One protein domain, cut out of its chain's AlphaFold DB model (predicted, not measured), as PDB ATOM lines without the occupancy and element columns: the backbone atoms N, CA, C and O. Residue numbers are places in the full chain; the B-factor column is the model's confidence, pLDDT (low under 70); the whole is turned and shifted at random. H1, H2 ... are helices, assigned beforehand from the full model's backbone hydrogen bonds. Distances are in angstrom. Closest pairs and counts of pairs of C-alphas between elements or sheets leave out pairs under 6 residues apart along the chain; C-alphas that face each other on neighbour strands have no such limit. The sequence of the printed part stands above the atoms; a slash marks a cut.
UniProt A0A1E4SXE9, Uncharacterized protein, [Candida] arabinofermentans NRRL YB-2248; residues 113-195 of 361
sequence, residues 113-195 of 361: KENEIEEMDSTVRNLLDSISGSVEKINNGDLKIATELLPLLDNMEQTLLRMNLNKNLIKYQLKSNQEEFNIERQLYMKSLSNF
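AT A GLANCE: This is residues 113 to 195 of the 361 residues of an uncharacterized protein of [Candida] arabinofermentans NRRL YB-2248 (UniProt A0A1E4SXE9). A very long helix, H2, makes the length of a rod, and the shorter H1 folds back beside its first part as a helical hairpin. The rest of H2, residues 167 to 195, sticks out alone as a straight arm. The printed part has 83 residues with two named helices, H1 then H2, and no named strand; the class is all helix. It is extended, with a radius of gyration of the C-alphas of 22.6 A and spans of 78 by 17 by 17 A.

IN THESE COORDINATES: H2, residues 145 to 195, is 73.2 A long, from C-alpha 145 at (76.886, 66.339, 586.950) to C-alpha 195 at (22.375, 29.785, 554.522). H1, residues 113 to 139, is 40.7 A long and begins at C-alpha 113 at (53.451, 48.835, 562.000).

HOW THE PARTS SIT: H2 touches H1 with residues 145 to 163 alone; the closest C-alphas, those of Thr 159 and Val 124, are 6.9 A apart. The two run opposite ways at a shallow tilt of 26 degrees. O i to N i+4 pairs are within hydrogen-bond range in 45 of 47 cases in H2 and 21 of 23 in H1.

THE WHOLE: The C-alphas farthest apart, of Leu 143 and Phe 195, are 78.5 A apart. The printed part has no cut, and the link from H1 to H2 is tight. pLDDT is under 70 at residues 113 to 120, 143 and 145 to 146.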
ATOM      1  N   LYS A 113      53.594  48.430 560.591       55.34
ATOM      2  CA  LYS A 113      53.451  48.835 562.000       55.34
ATOM      3  C   LYS A 113      54.624  48.402 562.883       55.34
ATOM      4  O   LYS A 113      54.765  48.928 563.978       55.34
ATOM      5  N   GLU A 114      55.443  47.454 562.430       52.44
ATOM      6  CA  GLU A 114      56.599  46.965 563.197       52.44
ATOM      7  C   GLU A 114      57.690  48.042 563.325       52.44
ATOM      8  O   GLU A 114      58.231  48.228 564.411       52.44
ATOM      9  N   ASN A 115      57.900  48.850 562.280       53.25
ATOM     10  CA  ASN A 115      58.959  49.864 562.258       53.25
ATOM     11  C   ASN A 115      58.758  51.015 563.268       53.25
ATOM     12  O   ASN A 115      59.734  51.512 563.818       53.25
ATOM     13  N   GLU A 116      57.520  51.443 563.550       55.12
ATOM     14  CA  GLU A 116      57.267  52.552 564.497       55.12
ATOM     15  C   GLU A 116      57.469  52.145 565.968       55.12
ATOM     16  O   GLU A 116      57.776  52.982 566.818       55.12
ATOM     17  N   ILE A 117      57.291  50.859 566.285       56.62
ATOM     18  CA  ILE A 117      57.470  50.333 567.645       56.62
ATOM     19  C   ILE A 117      58.964  50.152 567.939       56.62
ATOM     20  O   ILE A 117      59.431  50.554 569.004       56.62
ATOM     21  N   GLU A 118      59.718  49.632 566.967       59.12
ATOM     22  CA  GLU A 118      61.170  49.435 567.070       59.12
ATOM     23  C   GLU A 118      61.930  50.758 567.272       59.12
ATOM     24  O   GLU A 118      62.891  50.836 568.040       59.12
ATOM     25  N   GLU A 119      61.462  51.839 566.642       60.00
ATOM     26  CA  GLU A 119      62.084  53.159 566.753       60.00
ATOM     27  C   GLU A 119      61.876  53.792 568.146       60.00
ATOM     28  O   GLU A 119      62.775  54.450 568.676       60.00
ATOM     29  N   MET A 120      60.733  53.550 568.801       62.03
ATOM     30  CA  MET A 120      60.488  54.021 570.172       62.03
ATOM     31  C   MET A 120      61.378  53.296 571.192       62.03
ATOM     32  O   MET A 120      61.934  53.943 572.086       62.03
ATOM     33  N   ASP A 121      61.577  51.989 571.024       72.50
ATOM     34  CA  ASP A 121      62.451  51.197 571.894       72.50
ATOM     35  C   ASP A 121      63.909  51.673 571.833       72.50
ATOM     36  O   ASP A 121      64.608  51.659 572.849       72.50
ATOM     37  N   SER A 122      64.359  52.185 570.682       81.50
ATOM     38  CA  SER A 122      65.696  52.776 570.546       81.50
ATOM     39  C   SER A 122      65.873  54.055 571.382       81.50
ATOM     40  O   SER A 122      66.895  54.218 572.047       81.50
ATOM     41  N   THR A 123      64.860  54.933 571.443       82.06
ATOM     42  CA  THR A 123      64.923  56.167 572.253       82.06
ATOM     43  C   THR A 123      64.931  55.889 573.753       82.06
ATOM     44  O   THR A 123      65.668  56.537 574.494       82.06
ATOM     45  N   VAL A 124      64.173  54.881 574.197       83.81
ATOM     46  CA  VAL A 124      64.181  54.424 575.593       83.81
ATOM     47  C   VAL A 124      65.537  53.815 575.948       83.81
ATOM     48  O   VAL A 124      66.068  54.084 577.023       83.81
ATOM     49  N   ARG A 125      66.131  53.038 575.035       84.50
ATOM     50  CA  ARG A 125      67.454  52.431 575.224       84.50
ATOM     51  C   ARG A 125      68.553  53.494 575.342       84.50
ATOM     52  O   ARG A 125      69.298  53.475 576.312       84.50
ATOM     53  N   ASN A 126      68.550  54.497 574.464       85.75
ATOM     54  CA  ASN A 126      69.494  55.620 574.525       85.75
ATOM     55  C   ASN A 126      69.353  56.452 575.817       85.75
ATOM     56  O   ASN A 126      70.349  56.932 576.365       85.75
ATOM     57  N   LEU A 127      68.124  56.629 576.320       87.19
ATOM     58  CA  LEU A 127      67.869  57.296 577.600       87.19
ATOM     59  C   LEU A 127      68.419  56.475 578.776       87.19
ATOM     60  O   LEU A 127      69.065  57.036 579.657       87.19
ATOM     61  N   LEU A 128      68.198  55.157 578.782       86.25
ATOM     62  CA  LEU A 128      68.730  54.254 579.808       86.25
ATOM     63  C   LEU A 128      70.263  54.244 579.818       86.25
ATOM     64  O   LEU A 128      70.856  54.330 580.892       86.25
ATOM     65  N   ASP A 129      70.895  54.234 578.644       88.19
ATOM     66  CA  ASP A 129      72.352  54.327 578.511       88.19
ATOM     67  C   ASP A 129      72.875  55.677 579.041       88.19
ATOM     68  O   ASP A 129      73.875  55.729 579.761       88.19
ATOM     69  N   SER A 130      72.152  56.771 578.774       87.38
ATOM     70  CA  SER A 130      72.483  58.115 579.279       87.38
ATOM     71  C   SER A 130      72.340  58.227 580.803       87.38
ATOM     72  O   SER A 130      73.165  58.864 581.465       87.38
ATOM     73  N   ILE A 131      71.321  57.584 581.383       85.94
ATOM     74  CA  ILE A 131      71.136  57.485 582.838       85.94
ATOM     75  C   ILE A 131      72.263  56.653 583.456       85.94
ATOM     76  O   ILE A 131      72.868  57.093 584.431       85.94
ATOM     77  N   SER A 132      72.591  55.495 582.875       86.25
ATOM     78  CA  SER A 132      73.663  54.617 583.363       86.25
ATOM     79  C   SER A 132      75.012  55.339 583.383       86.25
ATOM     80  O   SER A 132      75.697  55.339 584.405       86.25
ATOM     81  N   GLY A 133      75.355  56.045 582.299       84.81
ATOM     82  CA  GLY A 133      76.583  56.838 582.231       84.81
ATOM     83  C   GLY A 133      76.607  57.996 583.236       84.81
ATOM     84  O   GLY A 133      77.648  58.291 583.818       84.81
ATOM     85  N   SER A 134      75.460  58.630 583.500       82.75
ATOM     86  CA  SER A 134      75.361  59.697 584.509       82.75
ATOM     87  C   SER A 134      75.535  59.157 585.932       82.75
ATOM     88  O   SER A 134      76.223  59.776 586.741       82.75
ATOM     89  N   VAL A 135      74.984  57.977 586.235       84.00
ATOM     90  CA  VAL A 135      75.158  57.288 587.527       84.00
ATOM     91  C   VAL A 135      76.622  56.903 587.768       84.00
ATOM     92  O   VAL A 135      77.130  57.100 588.873       84.00
ATOM     93  N   GLU A 136      77.333  56.416 586.746       83.62
ATOM     94  CA  GLU A 136      78.771  56.122 586.848       83.62
ATOM     95  C   GLU A 136      79.602  57.374 587.156       83.62
ATOM     96  O   GLU A 136      80.477  57.335 588.023       83.62
ATOM     97  N   LYS A 137      79.296  58.512 586.518       81.94
ATOM     98  CA  LYS A 137      79.955  59.792 586.827       81.94
ATOM     99  C   LYS A 137      79.714  60.222 588.280       81.94
ATOM    100  O   LYS A 137      80.643  60.718 588.918       81.94
ATOM    101  N   ILE A 138      78.503  60.008 588.820       81.94
ATOM    102  CA  ILE A 138      78.156  60.373 590.212       81.94
ATOM    103  C   ILE A 138      78.997  59.556 591.186       81.94
ATOM    104  O   ILE A 138      79.582  60.112 592.114       81.94
ATOM    105  N   ASN A 139      79.107  58.251 590.940       80.75
ATOM    106  CA  ASN A 139      79.902  57.349 591.770       80.75
ATOM    107  C   ASN A 139      81.405  57.679 591.731       80.75
ATOM    108  O   ASN A 139      82.107  57.433 592.709       80.75
ATOM    109  N   ASN A 140      81.881  58.290 590.643       83.62
ATOM    110  CA  ASN A 140      83.263  58.749 590.487       83.62
ATOM    111  C   ASN A 140      83.522  60.163 591.056       83.62
ATOM    112  O   ASN A 140      84.655  60.640 591.000       83.62
ATOM    113  N   GLY A 141      82.509  60.826 591.632       75.25
ATOM    114  CA  GLY A 141      82.656  62.099 592.349       75.25
ATOM    115  C   GLY A 141      82.742  63.354 591.470       75.25
ATOM    116  O   GLY A 141      83.250  64.378 591.927       75.25
ATOM    117  N   ASP A 142      82.268  63.305 590.221       77.81
ATOM    118  CA  ASP A 142      82.408  64.422 589.279       77.81
ATOM    119  C   ASP A 142      81.388  65.554 589.569       77.81
ATOM    120  O   ASP A 142      80.178  65.391 589.432       77.81
ATOM    121  N   LEU A 143      81.842  66.742 589.987       62.41
ATOM    122  CA  LEU A 143      80.947  67.840 590.410       62.41
ATOM    123  C   LEU A 143      80.161  68.502 589.255       62.41
ATOM    124  O   LEU A 143      79.225  69.261 589.508       62.41
ATOM    125  N   LYS A 144      80.511  68.230 587.989       71.56
ATOM    126  CA  LYS A 144      79.836  68.794 586.796       71.56
ATOM    127  C   LYS A 144      78.492  68.138 586.458       71.56
ATOM    128  O   LYS A 144      77.821  68.534 585.507       71.56
ATOM    129  N   ILE A 145      78.070  67.153 587.240       68.38
ATOM    130  CA  ILE A 145      76.886  66.339 586.950       68.38
ATOM    131  C   ILE A 145      75.577  67.096 587.172       68.38
ATOM    132  O   ILE A 145      74.606  66.868 586.456       68.38
ATOM    133  N   ALA A 146      75.546  68.040 588.117       68.25
ATOM    134  CA  ALA A 146      74.336  68.803 588.426       68.25
ATOM    135  C   ALA A 146      73.783  69.565 587.203       68.25
ATOM    136  O   ALA A 146      72.572  69.714 587.068       68.25
ATOM    137  N   THR A 147      74.657  69.996 586.287       74.19
ATOM    138  CA  THR A 147      74.268  70.662 585.034       74.19
ATOM    139  C   THR A 147      73.802  69.705 583.932       74.19
ATOM    140  O   THR A 147      73.042  70.127 583.068       74.19
ATOM    141  N   GLU A 148      74.207  68.431 583.956       78.81
ATOM    142  CA  GLU A 148      73.746  67.403 583.000       78.81
ATOM    143  C   GLU A 148      72.435  66.730 583.455       78.81
ATOM    144  O   GLU A 148      71.688  66.204 582.631       78.81
ATOM    145  N   LEU A 149      72.119  66.785 584.754       80.88
ATOM    146  CA  LEU A 149      70.962  66.097 585.336       80.88
ATOM    147  C   LEU A 149      69.610  66.718 584.949       80.88
ATOM    148  O   LEU A 149      68.644  65.987 584.745       80.88
ATOM    149  N   LEU A 150      69.533  68.050 584.849       82.88
ATOM    150  CA  LEU A 150      68.306  68.764 584.465       82.88
ATOM    151  C   LEU A 150      67.812  68.382 583.053       82.88
ATOM    152  O   LEU A 150      66.682  67.917 582.935       82.88
ATOM    153  N   PRO A 151      68.633  68.497 581.989       86.38
ATOM    154  CA  PRO A 151      68.202  68.108 580.645       86.38
ATOM    155  C   PRO A 151      67.956  66.597 580.514       86.38
ATOM    156  O   PRO A 151      67.149  66.170 579.689       86.38
ATOM    157  N   LEU A 152      68.617  65.771 581.335       87.25
ATOM    158  CA  LEU A 152      68.321  64.341 581.404       87.25
ATOM    159  C   LEU A 152      66.929  64.082 581.997       87.25
ATOM    160  O   LEU A 152      66.200  63.243 581.471       87.25
ATOM    161  N   LEU A 153      66.545  64.810 583.049       87.50
ATOM    162  CA  LEU A 153      65.217  64.718 583.657       87.50
ATOM    163  C   LEU A 153      64.117  65.141 582.671       87.50
ATOM    164  O   LEU A 153      63.133  64.419 582.523       87.50
ATOM    165  N   ASP A 154      64.323  66.231 581.928       88.69
ATOM    166  CA  ASP A 154      63.392  66.670 580.879       88.69
ATOM    167  C   ASP A 154      63.240  65.602 579.781       88.69
ATOM    168  O   ASP A 154      62.129  65.288 579.344       88.69
ATOM    169  N   ASN A 155      64.346  64.974 579.369       89.44
ATOM    170  CA  ASN A 155      64.317  63.862 578.416       89.44
ATOM    171  C   ASN A 155      63.585  62.632 578.978       89.44
ATOM    172  O   ASN A 155      62.884  61.942 578.230       89.44
ATOM    173  N   MET A 156      63.713  62.351 580.279       90.38
ATOM    174  CA  MET A 156      62.957  61.284 580.938       90.38
ATOM    175  C   MET A 156      61.459  61.579 580.927       90.38
ATOM    176  O   MET A 156      60.684  60.706 580.538       90.38
ATOM    177  N   GLU A 157      61.044  62.792 581.299       92.00
ATOM    178  CA  GLU A 157      59.633  63.187 581.283       92.00
ATOM    179  C   GLU A 157      59.036  63.099 579.876       92.00
ATOM    180  O   GLU A 157      57.971  62.504 579.688       92.00
ATOM    181  N   GLN A 158      59.747  63.610 578.866       91.06
ATOM    182  CA  GLN A 158      59.307  63.542 577.471       91.06
ATOM    183  C   GLN A 158      59.192  62.098 576.976       91.06
ATOM    184  O   GLN A 158      58.200  61.734 576.336       91.06
ATOM    185  N   THR A 159      60.171  61.251 577.303       90.12
ATOM    186  CA  THR A 159      60.150  59.834 576.919       90.12
ATOM    187  C   THR A 159      59.008  59.099 577.613       90.12
ATOM    188  O   THR A 159      58.280  58.345 576.966       90.12
ATOM    189  N   LEU A 160      58.780  59.360 578.903       91.19
ATOM    190  CA  LEU A 160      57.697  58.751 579.674       91.19
ATOM    191  C   LEU A 160      56.322  59.168 579.136       91.19
ATOM    192  O   LEU A 160      55.436  58.324 578.975       91.19
ATOM    193  N   LEU A 161      56.152  60.450 578.800       93.25
ATOM    194  CA  LEU A 161      54.938  60.960 578.171       93.25
ATOM    195  C   LEU A 161      54.698  60.284 576.816       93.25
ATOM    196  O   LEU A 161      53.601  59.777 576.570       93.25
ATOM    197  N   ARG A 162      55.728  60.204 575.964       89.94
ATOM    198  CA  ARG A 162      55.652  59.535 574.656       89.94
ATOM    199  C   ARG A 162      55.280  58.057 574.797       89.94
ATOM    200  O   ARG A 162      54.383  57.590 574.095       89.94
ATOM    201  N   MET A 163      55.899  57.336 575.734       88.75
ATOM    202  CA  MET A 163      55.570  55.937 576.022       88.75
ATOM    203  C   MET A 163      54.127  55.770 576.506       88.75
ATOM    204  O   MET A 163      53.435  54.846 576.080       88.75
ATOM    205  N   ASN A 164      53.645  56.658 577.379       93.31
ATOM    206  CA  ASN A 164      52.280  56.595 577.900       93.31
ATOM    207  C   ASN A 164      51.243  56.855 576.793       93.31
ATOM    208  O   ASN A 164      50.261  56.119 576.664       93.31
ATOM    209  N   LEU A 165      51.497  57.843 575.931       91.50
ATOM    210  CA  LEU A 165      50.674  58.095 574.749       91.50
ATOM    211  C   LEU A 165      50.660  56.885 573.808       91.50
ATOM    212  O   LEU A 165      49.581  56.465 573.390       91.50
ATOM    213  N   ASN A 166      51.816  56.267 573.542       90.19
ATOM    214  CA  ASN A 166      51.872  55.085 572.684       90.19
ATOM    215  C   ASN A 166      51.146  53.879 573.308       90.19
ATOM    216  O   ASN A 166      50.363  53.204 572.646       90.19
ATOM    217  N   LYS A 167      51.295  53.652 574.619       90.50
ATOM    218  CA  LYS A 167      50.534  52.622 575.346       90.50
ATOM    219  C   LYS A 167      49.025  52.814 575.184       90.50
ATOM    220  O   LYS A 167      48.306  51.844 574.940       90.50
ATOM    221  N   ASN A 168      48.538  54.048 575.316       94.38
ATOM    222  CA  ASN A 168      47.122  54.353 575.124       94.38
ATOM    223  C   ASN A 168      46.699  54.142 573.669       94.38
ATOM    224  O   ASN A 168      45.670  53.512 573.431       94.38
ATOM    225  N   LEU A 169      47.506  54.581 572.704       94.00
ATOM    226  CA  LEU A 169      47.249  54.357 571.283       94.00
ATOM    227  C   LEU A 169      47.126  52.861 570.963       94.00
ATOM    228  O   LEU A 169      46.134  52.443 570.368       94.00
ATOM    229  N   ILE A 170      48.075  52.042 571.420       91.94
ATOM    230  CA  ILE A 170      48.046  50.583 571.256       91.94
ATOM    231  C   ILE A 170      46.794  49.997 571.913       91.94
ATOM    232  O   ILE A 170      46.104  49.185 571.301       91.94
ATOM    233  N   LYS A 171      46.445  50.437 573.127       95.81
ATOM    234  CA  LYS A 171      45.229  49.989 573.823       95.81
ATOM    235  C   LYS A 171      43.964  50.281 573.007       95.81
ATOM    236  O   LYS A 171      43.107  49.405 572.897       95.81
ATOM    237  N   TYR A 172      43.847  51.474 572.425       96.00
ATOM    238  CA  TYR A 172      42.711  51.829 571.569       96.00
ATOM    239  C   TYR A 172      42.700  51.034 570.267       96.00
ATOM    240  O   TYR A 172      41.647  50.530 569.885       96.00
ATOM    241  N   GLN A 173      43.852  50.846 569.622       95.06
ATOM    242  CA  GLN A 173      43.947  50.026 568.413       95.06
ATOM    243  C   GLN A 173      43.550  48.571 568.683       95.06
ATOM    244  O   GLN A 173      42.794  47.990 567.910       95.06
ATOM    245  N   LEU A 174      44.007  47.984 569.791       94.75
ATOM    246  CA  LEU A 174      43.630  46.624 570.183       94.75
ATOM    247  C   LEU A 174      42.130  46.513 570.460       94.75
ATOM    248  O   LEU A 174      41.500  45.560 570.005       94.75
ATOM    249  N   LYS A 175      41.547  47.494 571.159       97.19
ATOM    250  CA  LYS A 175      40.103  47.533 571.413       97.19
ATOM    251  C   LYS A 175      39.303  47.654 570.111       97.19
ATOM    252  O   LYS A 175      38.375  46.880 569.913       97.19
ATOM    253  N   SER A 176      39.708  48.550 569.211       96.25
ATOM    254  CA  SER A 176      39.087  48.726 567.890       96.25
ATOM    255  C   SER A 176      39.149  47.441 567.064       96.25
ATOM    256  O   SER A 176      38.129  46.977 566.570       96.25
ATOM    257  N   ASN A 177      40.321  46.801 566.983       95.69
ATOM    258  CA  ASN A 177      40.483  45.537 566.260       95.69
ATOM    259  C   ASN A 177      39.604  44.422 566.846       95.69
ATOM    260  O   ASN A 177      39.068  43.597 566.109       95.69
ATOM    261  N   GLN A 178      39.456  44.379 568.173       97.25
ATOM    262  CA  GLN A 178      38.592  43.404 568.832       97.25
ATOM    263  C   GLN A 178      37.112  43.645 568.501       97.25
ATOM    264  O   GLN A 178      36.364  42.688 568.298       97.25
ATOM    265  N   GLU A 179      36.680  44.904 568.447       96.31
ATOM    266  CA  GLU A 179      35.320  45.283 568.056       96.31
ATOM    267  C   GLU A 179      35.046  44.946 566.585       96.31
ATOM    268  O   GLU A 179      34.035  44.307 566.297       96.31
ATOM    269  N   GLU A 180      35.973  45.263 565.675       95.94
ATOM    270  CA  GLU A 180      35.896  44.884 564.257       95.94
ATOM    271  C   GLU A 180      35.779  43.368 564.083       95.94
ATOM    272  O   GLU A 180      34.859  42.891 563.417       95.94
ATOM    273  N   PHE A 181      36.642  42.599 564.754       97.44
ATOM    274  CA  PHE A 181      36.591  41.138 564.725       97.44
ATOM    275  C   PHE A 181      35.248  40.598 565.234       97.44
ATOM    276  O   PHE A 181      34.673  39.674 564.658       97.44
ATOM    277  N   ASN A 182      34.717  41.179 566.312       97.38
ATOM    278  CA  ASN A 182      33.430  40.772 566.865       97.38
ATOM    279  C   ASN A 182      32.274  41.067 565.896       97.38
ATOM    280  O   ASN A 182      31.392  40.220 565.739       97.38
ATOM    281  N   ILE A 183      32.278  42.229 565.238       97.69
ATOM    282  CA  ILE A 183      31.271  42.602 564.234       97.69
ATOM    283  C   ILE A 183      31.354  41.662 563.028       97.69
ATOM    284  O   ILE A 183      30.334  41.108 562.613       97.69
ATOM    285  N   GLU A 184      32.556  41.429 562.501       97.12
ATOM    286  CA  GLU A 184      32.774  40.544 561.357       97.12
ATOM    287  C   GLU A 184      32.296  39.120 561.672       97.12
ATOM    288  O   GLU A 184      31.514  38.525 560.927       97.12
ATOM    289  N   ARG A 185      32.656  38.603 562.853       97.44
ATOM    290  CA  ARG A 185      32.182  37.306 563.342       97.44
ATOM    291  C   ARG A 185      30.659  37.248 563.441       97.44
ATOM    292  O   ARG A 185      30.065  36.245 563.048       97.44
ATOM    293  N   GLN A 186      30.005  38.290 563.955       97.88
ATOM    294  CA  GLN A 186      28.541  38.332 564.027       97.88
ATOM    295  C   GLN A 186      27.893  38.325 562.639       97.88
ATOM    296  O   GLN A 186      26.888  37.639 562.442       97.88
ATOM    297  N   LEU A 187      28.461  39.048 561.672       97.19
ATOM    298  CA  LEU A 187      27.985  39.049 560.288       97.19
ATOM    299  C   LEU A 187      28.123  37.666 559.646       97.19
ATOM    300  O   LEU A 187      27.155  37.179 559.055       97.19
ATOM    301  N   TYR A 188      29.261  36.991 559.832       98.12
ATOM    302  CA  TYR A 188      29.435  35.617 559.355       98.12
ATOM    303  C   TYR A 188      28.424  34.657 559.979       98.12
ATOM    304  O   TYR A 188      27.808  33.881 559.255       98.12
ATOM    305  N   MET A 189      28.186  34.735 561.291       97.44
ATOM    306  CA  MET A 189      27.209  33.863 561.958       97.44
ATOM    307  C   MET A 189      25.777  34.109 561.463       97.44
ATOM    308  O   MET A 189      25.025  33.155 561.260       97.44
ATOM    309  N   LYS A 190      25.394  35.369 561.207       98.00
ATOM    310  CA  LYS A 190      24.094  35.697 560.592       98.00
ATOM    311  C   LYS A 190      23.982  35.133 559.174       98.00
ATOM    312  O   LYS A 190      22.954  34.552 558.830       98.00
ATOM    313  N   SER A 191      25.033  35.281 558.368       98.25
ATOM    314  CA  SER A 191      25.088  34.733 557.009       98.25
ATOM    315  C   SER A 191      24.967  33.207 557.012       98.25
ATOM    316  O   SER A 191      24.157  32.650 556.271       98.25
ATOM    317  N   LEU A 192      25.687  32.533 557.914       98.00
ATOM    318  CA  LEU A 192      25.636  31.083 558.075       98.00
ATOM    319  C   LEU A 192      24.231  30.607 558.463       98.00
ATOM    320  O   LEU A 192      23.690  29.717 557.816       98.00
ATOM    321  N   SER A 193      23.599  31.258 559.442       97.56
ATOM    322  CA  SER A 193      22.227  30.931 559.855       97.56
ATOM    323  C   SER A 193      21.211  31.122 558.719       97.56
ATOM    324  O   SER A 193      20.297  30.313 558.543       97.56
ATOM    325  N   ASN A 194      21.380  32.162 557.895       97.56
ATOM    326  CA  ASN A 194      20.552  32.361 556.706       97.56
ATOM    327  C   ASN A 194      20.783  31.267 555.657       97.56
ATOM    328  O   ASN A 194      19.819  30.767 555.075       97.56
ATOM    329  N   PHE A 195      22.037  30.869 555.439       98.12
ATOM    330  CA  PHE A 195      22.375  29.785 554.522       98.12
ATOM    331  C   PHE A 195      21.783  28.447 554.982       98.12
ATOM    332  O   PHE A 195      21.206  27.723 554.173       98.12
TER     333      PHE A 195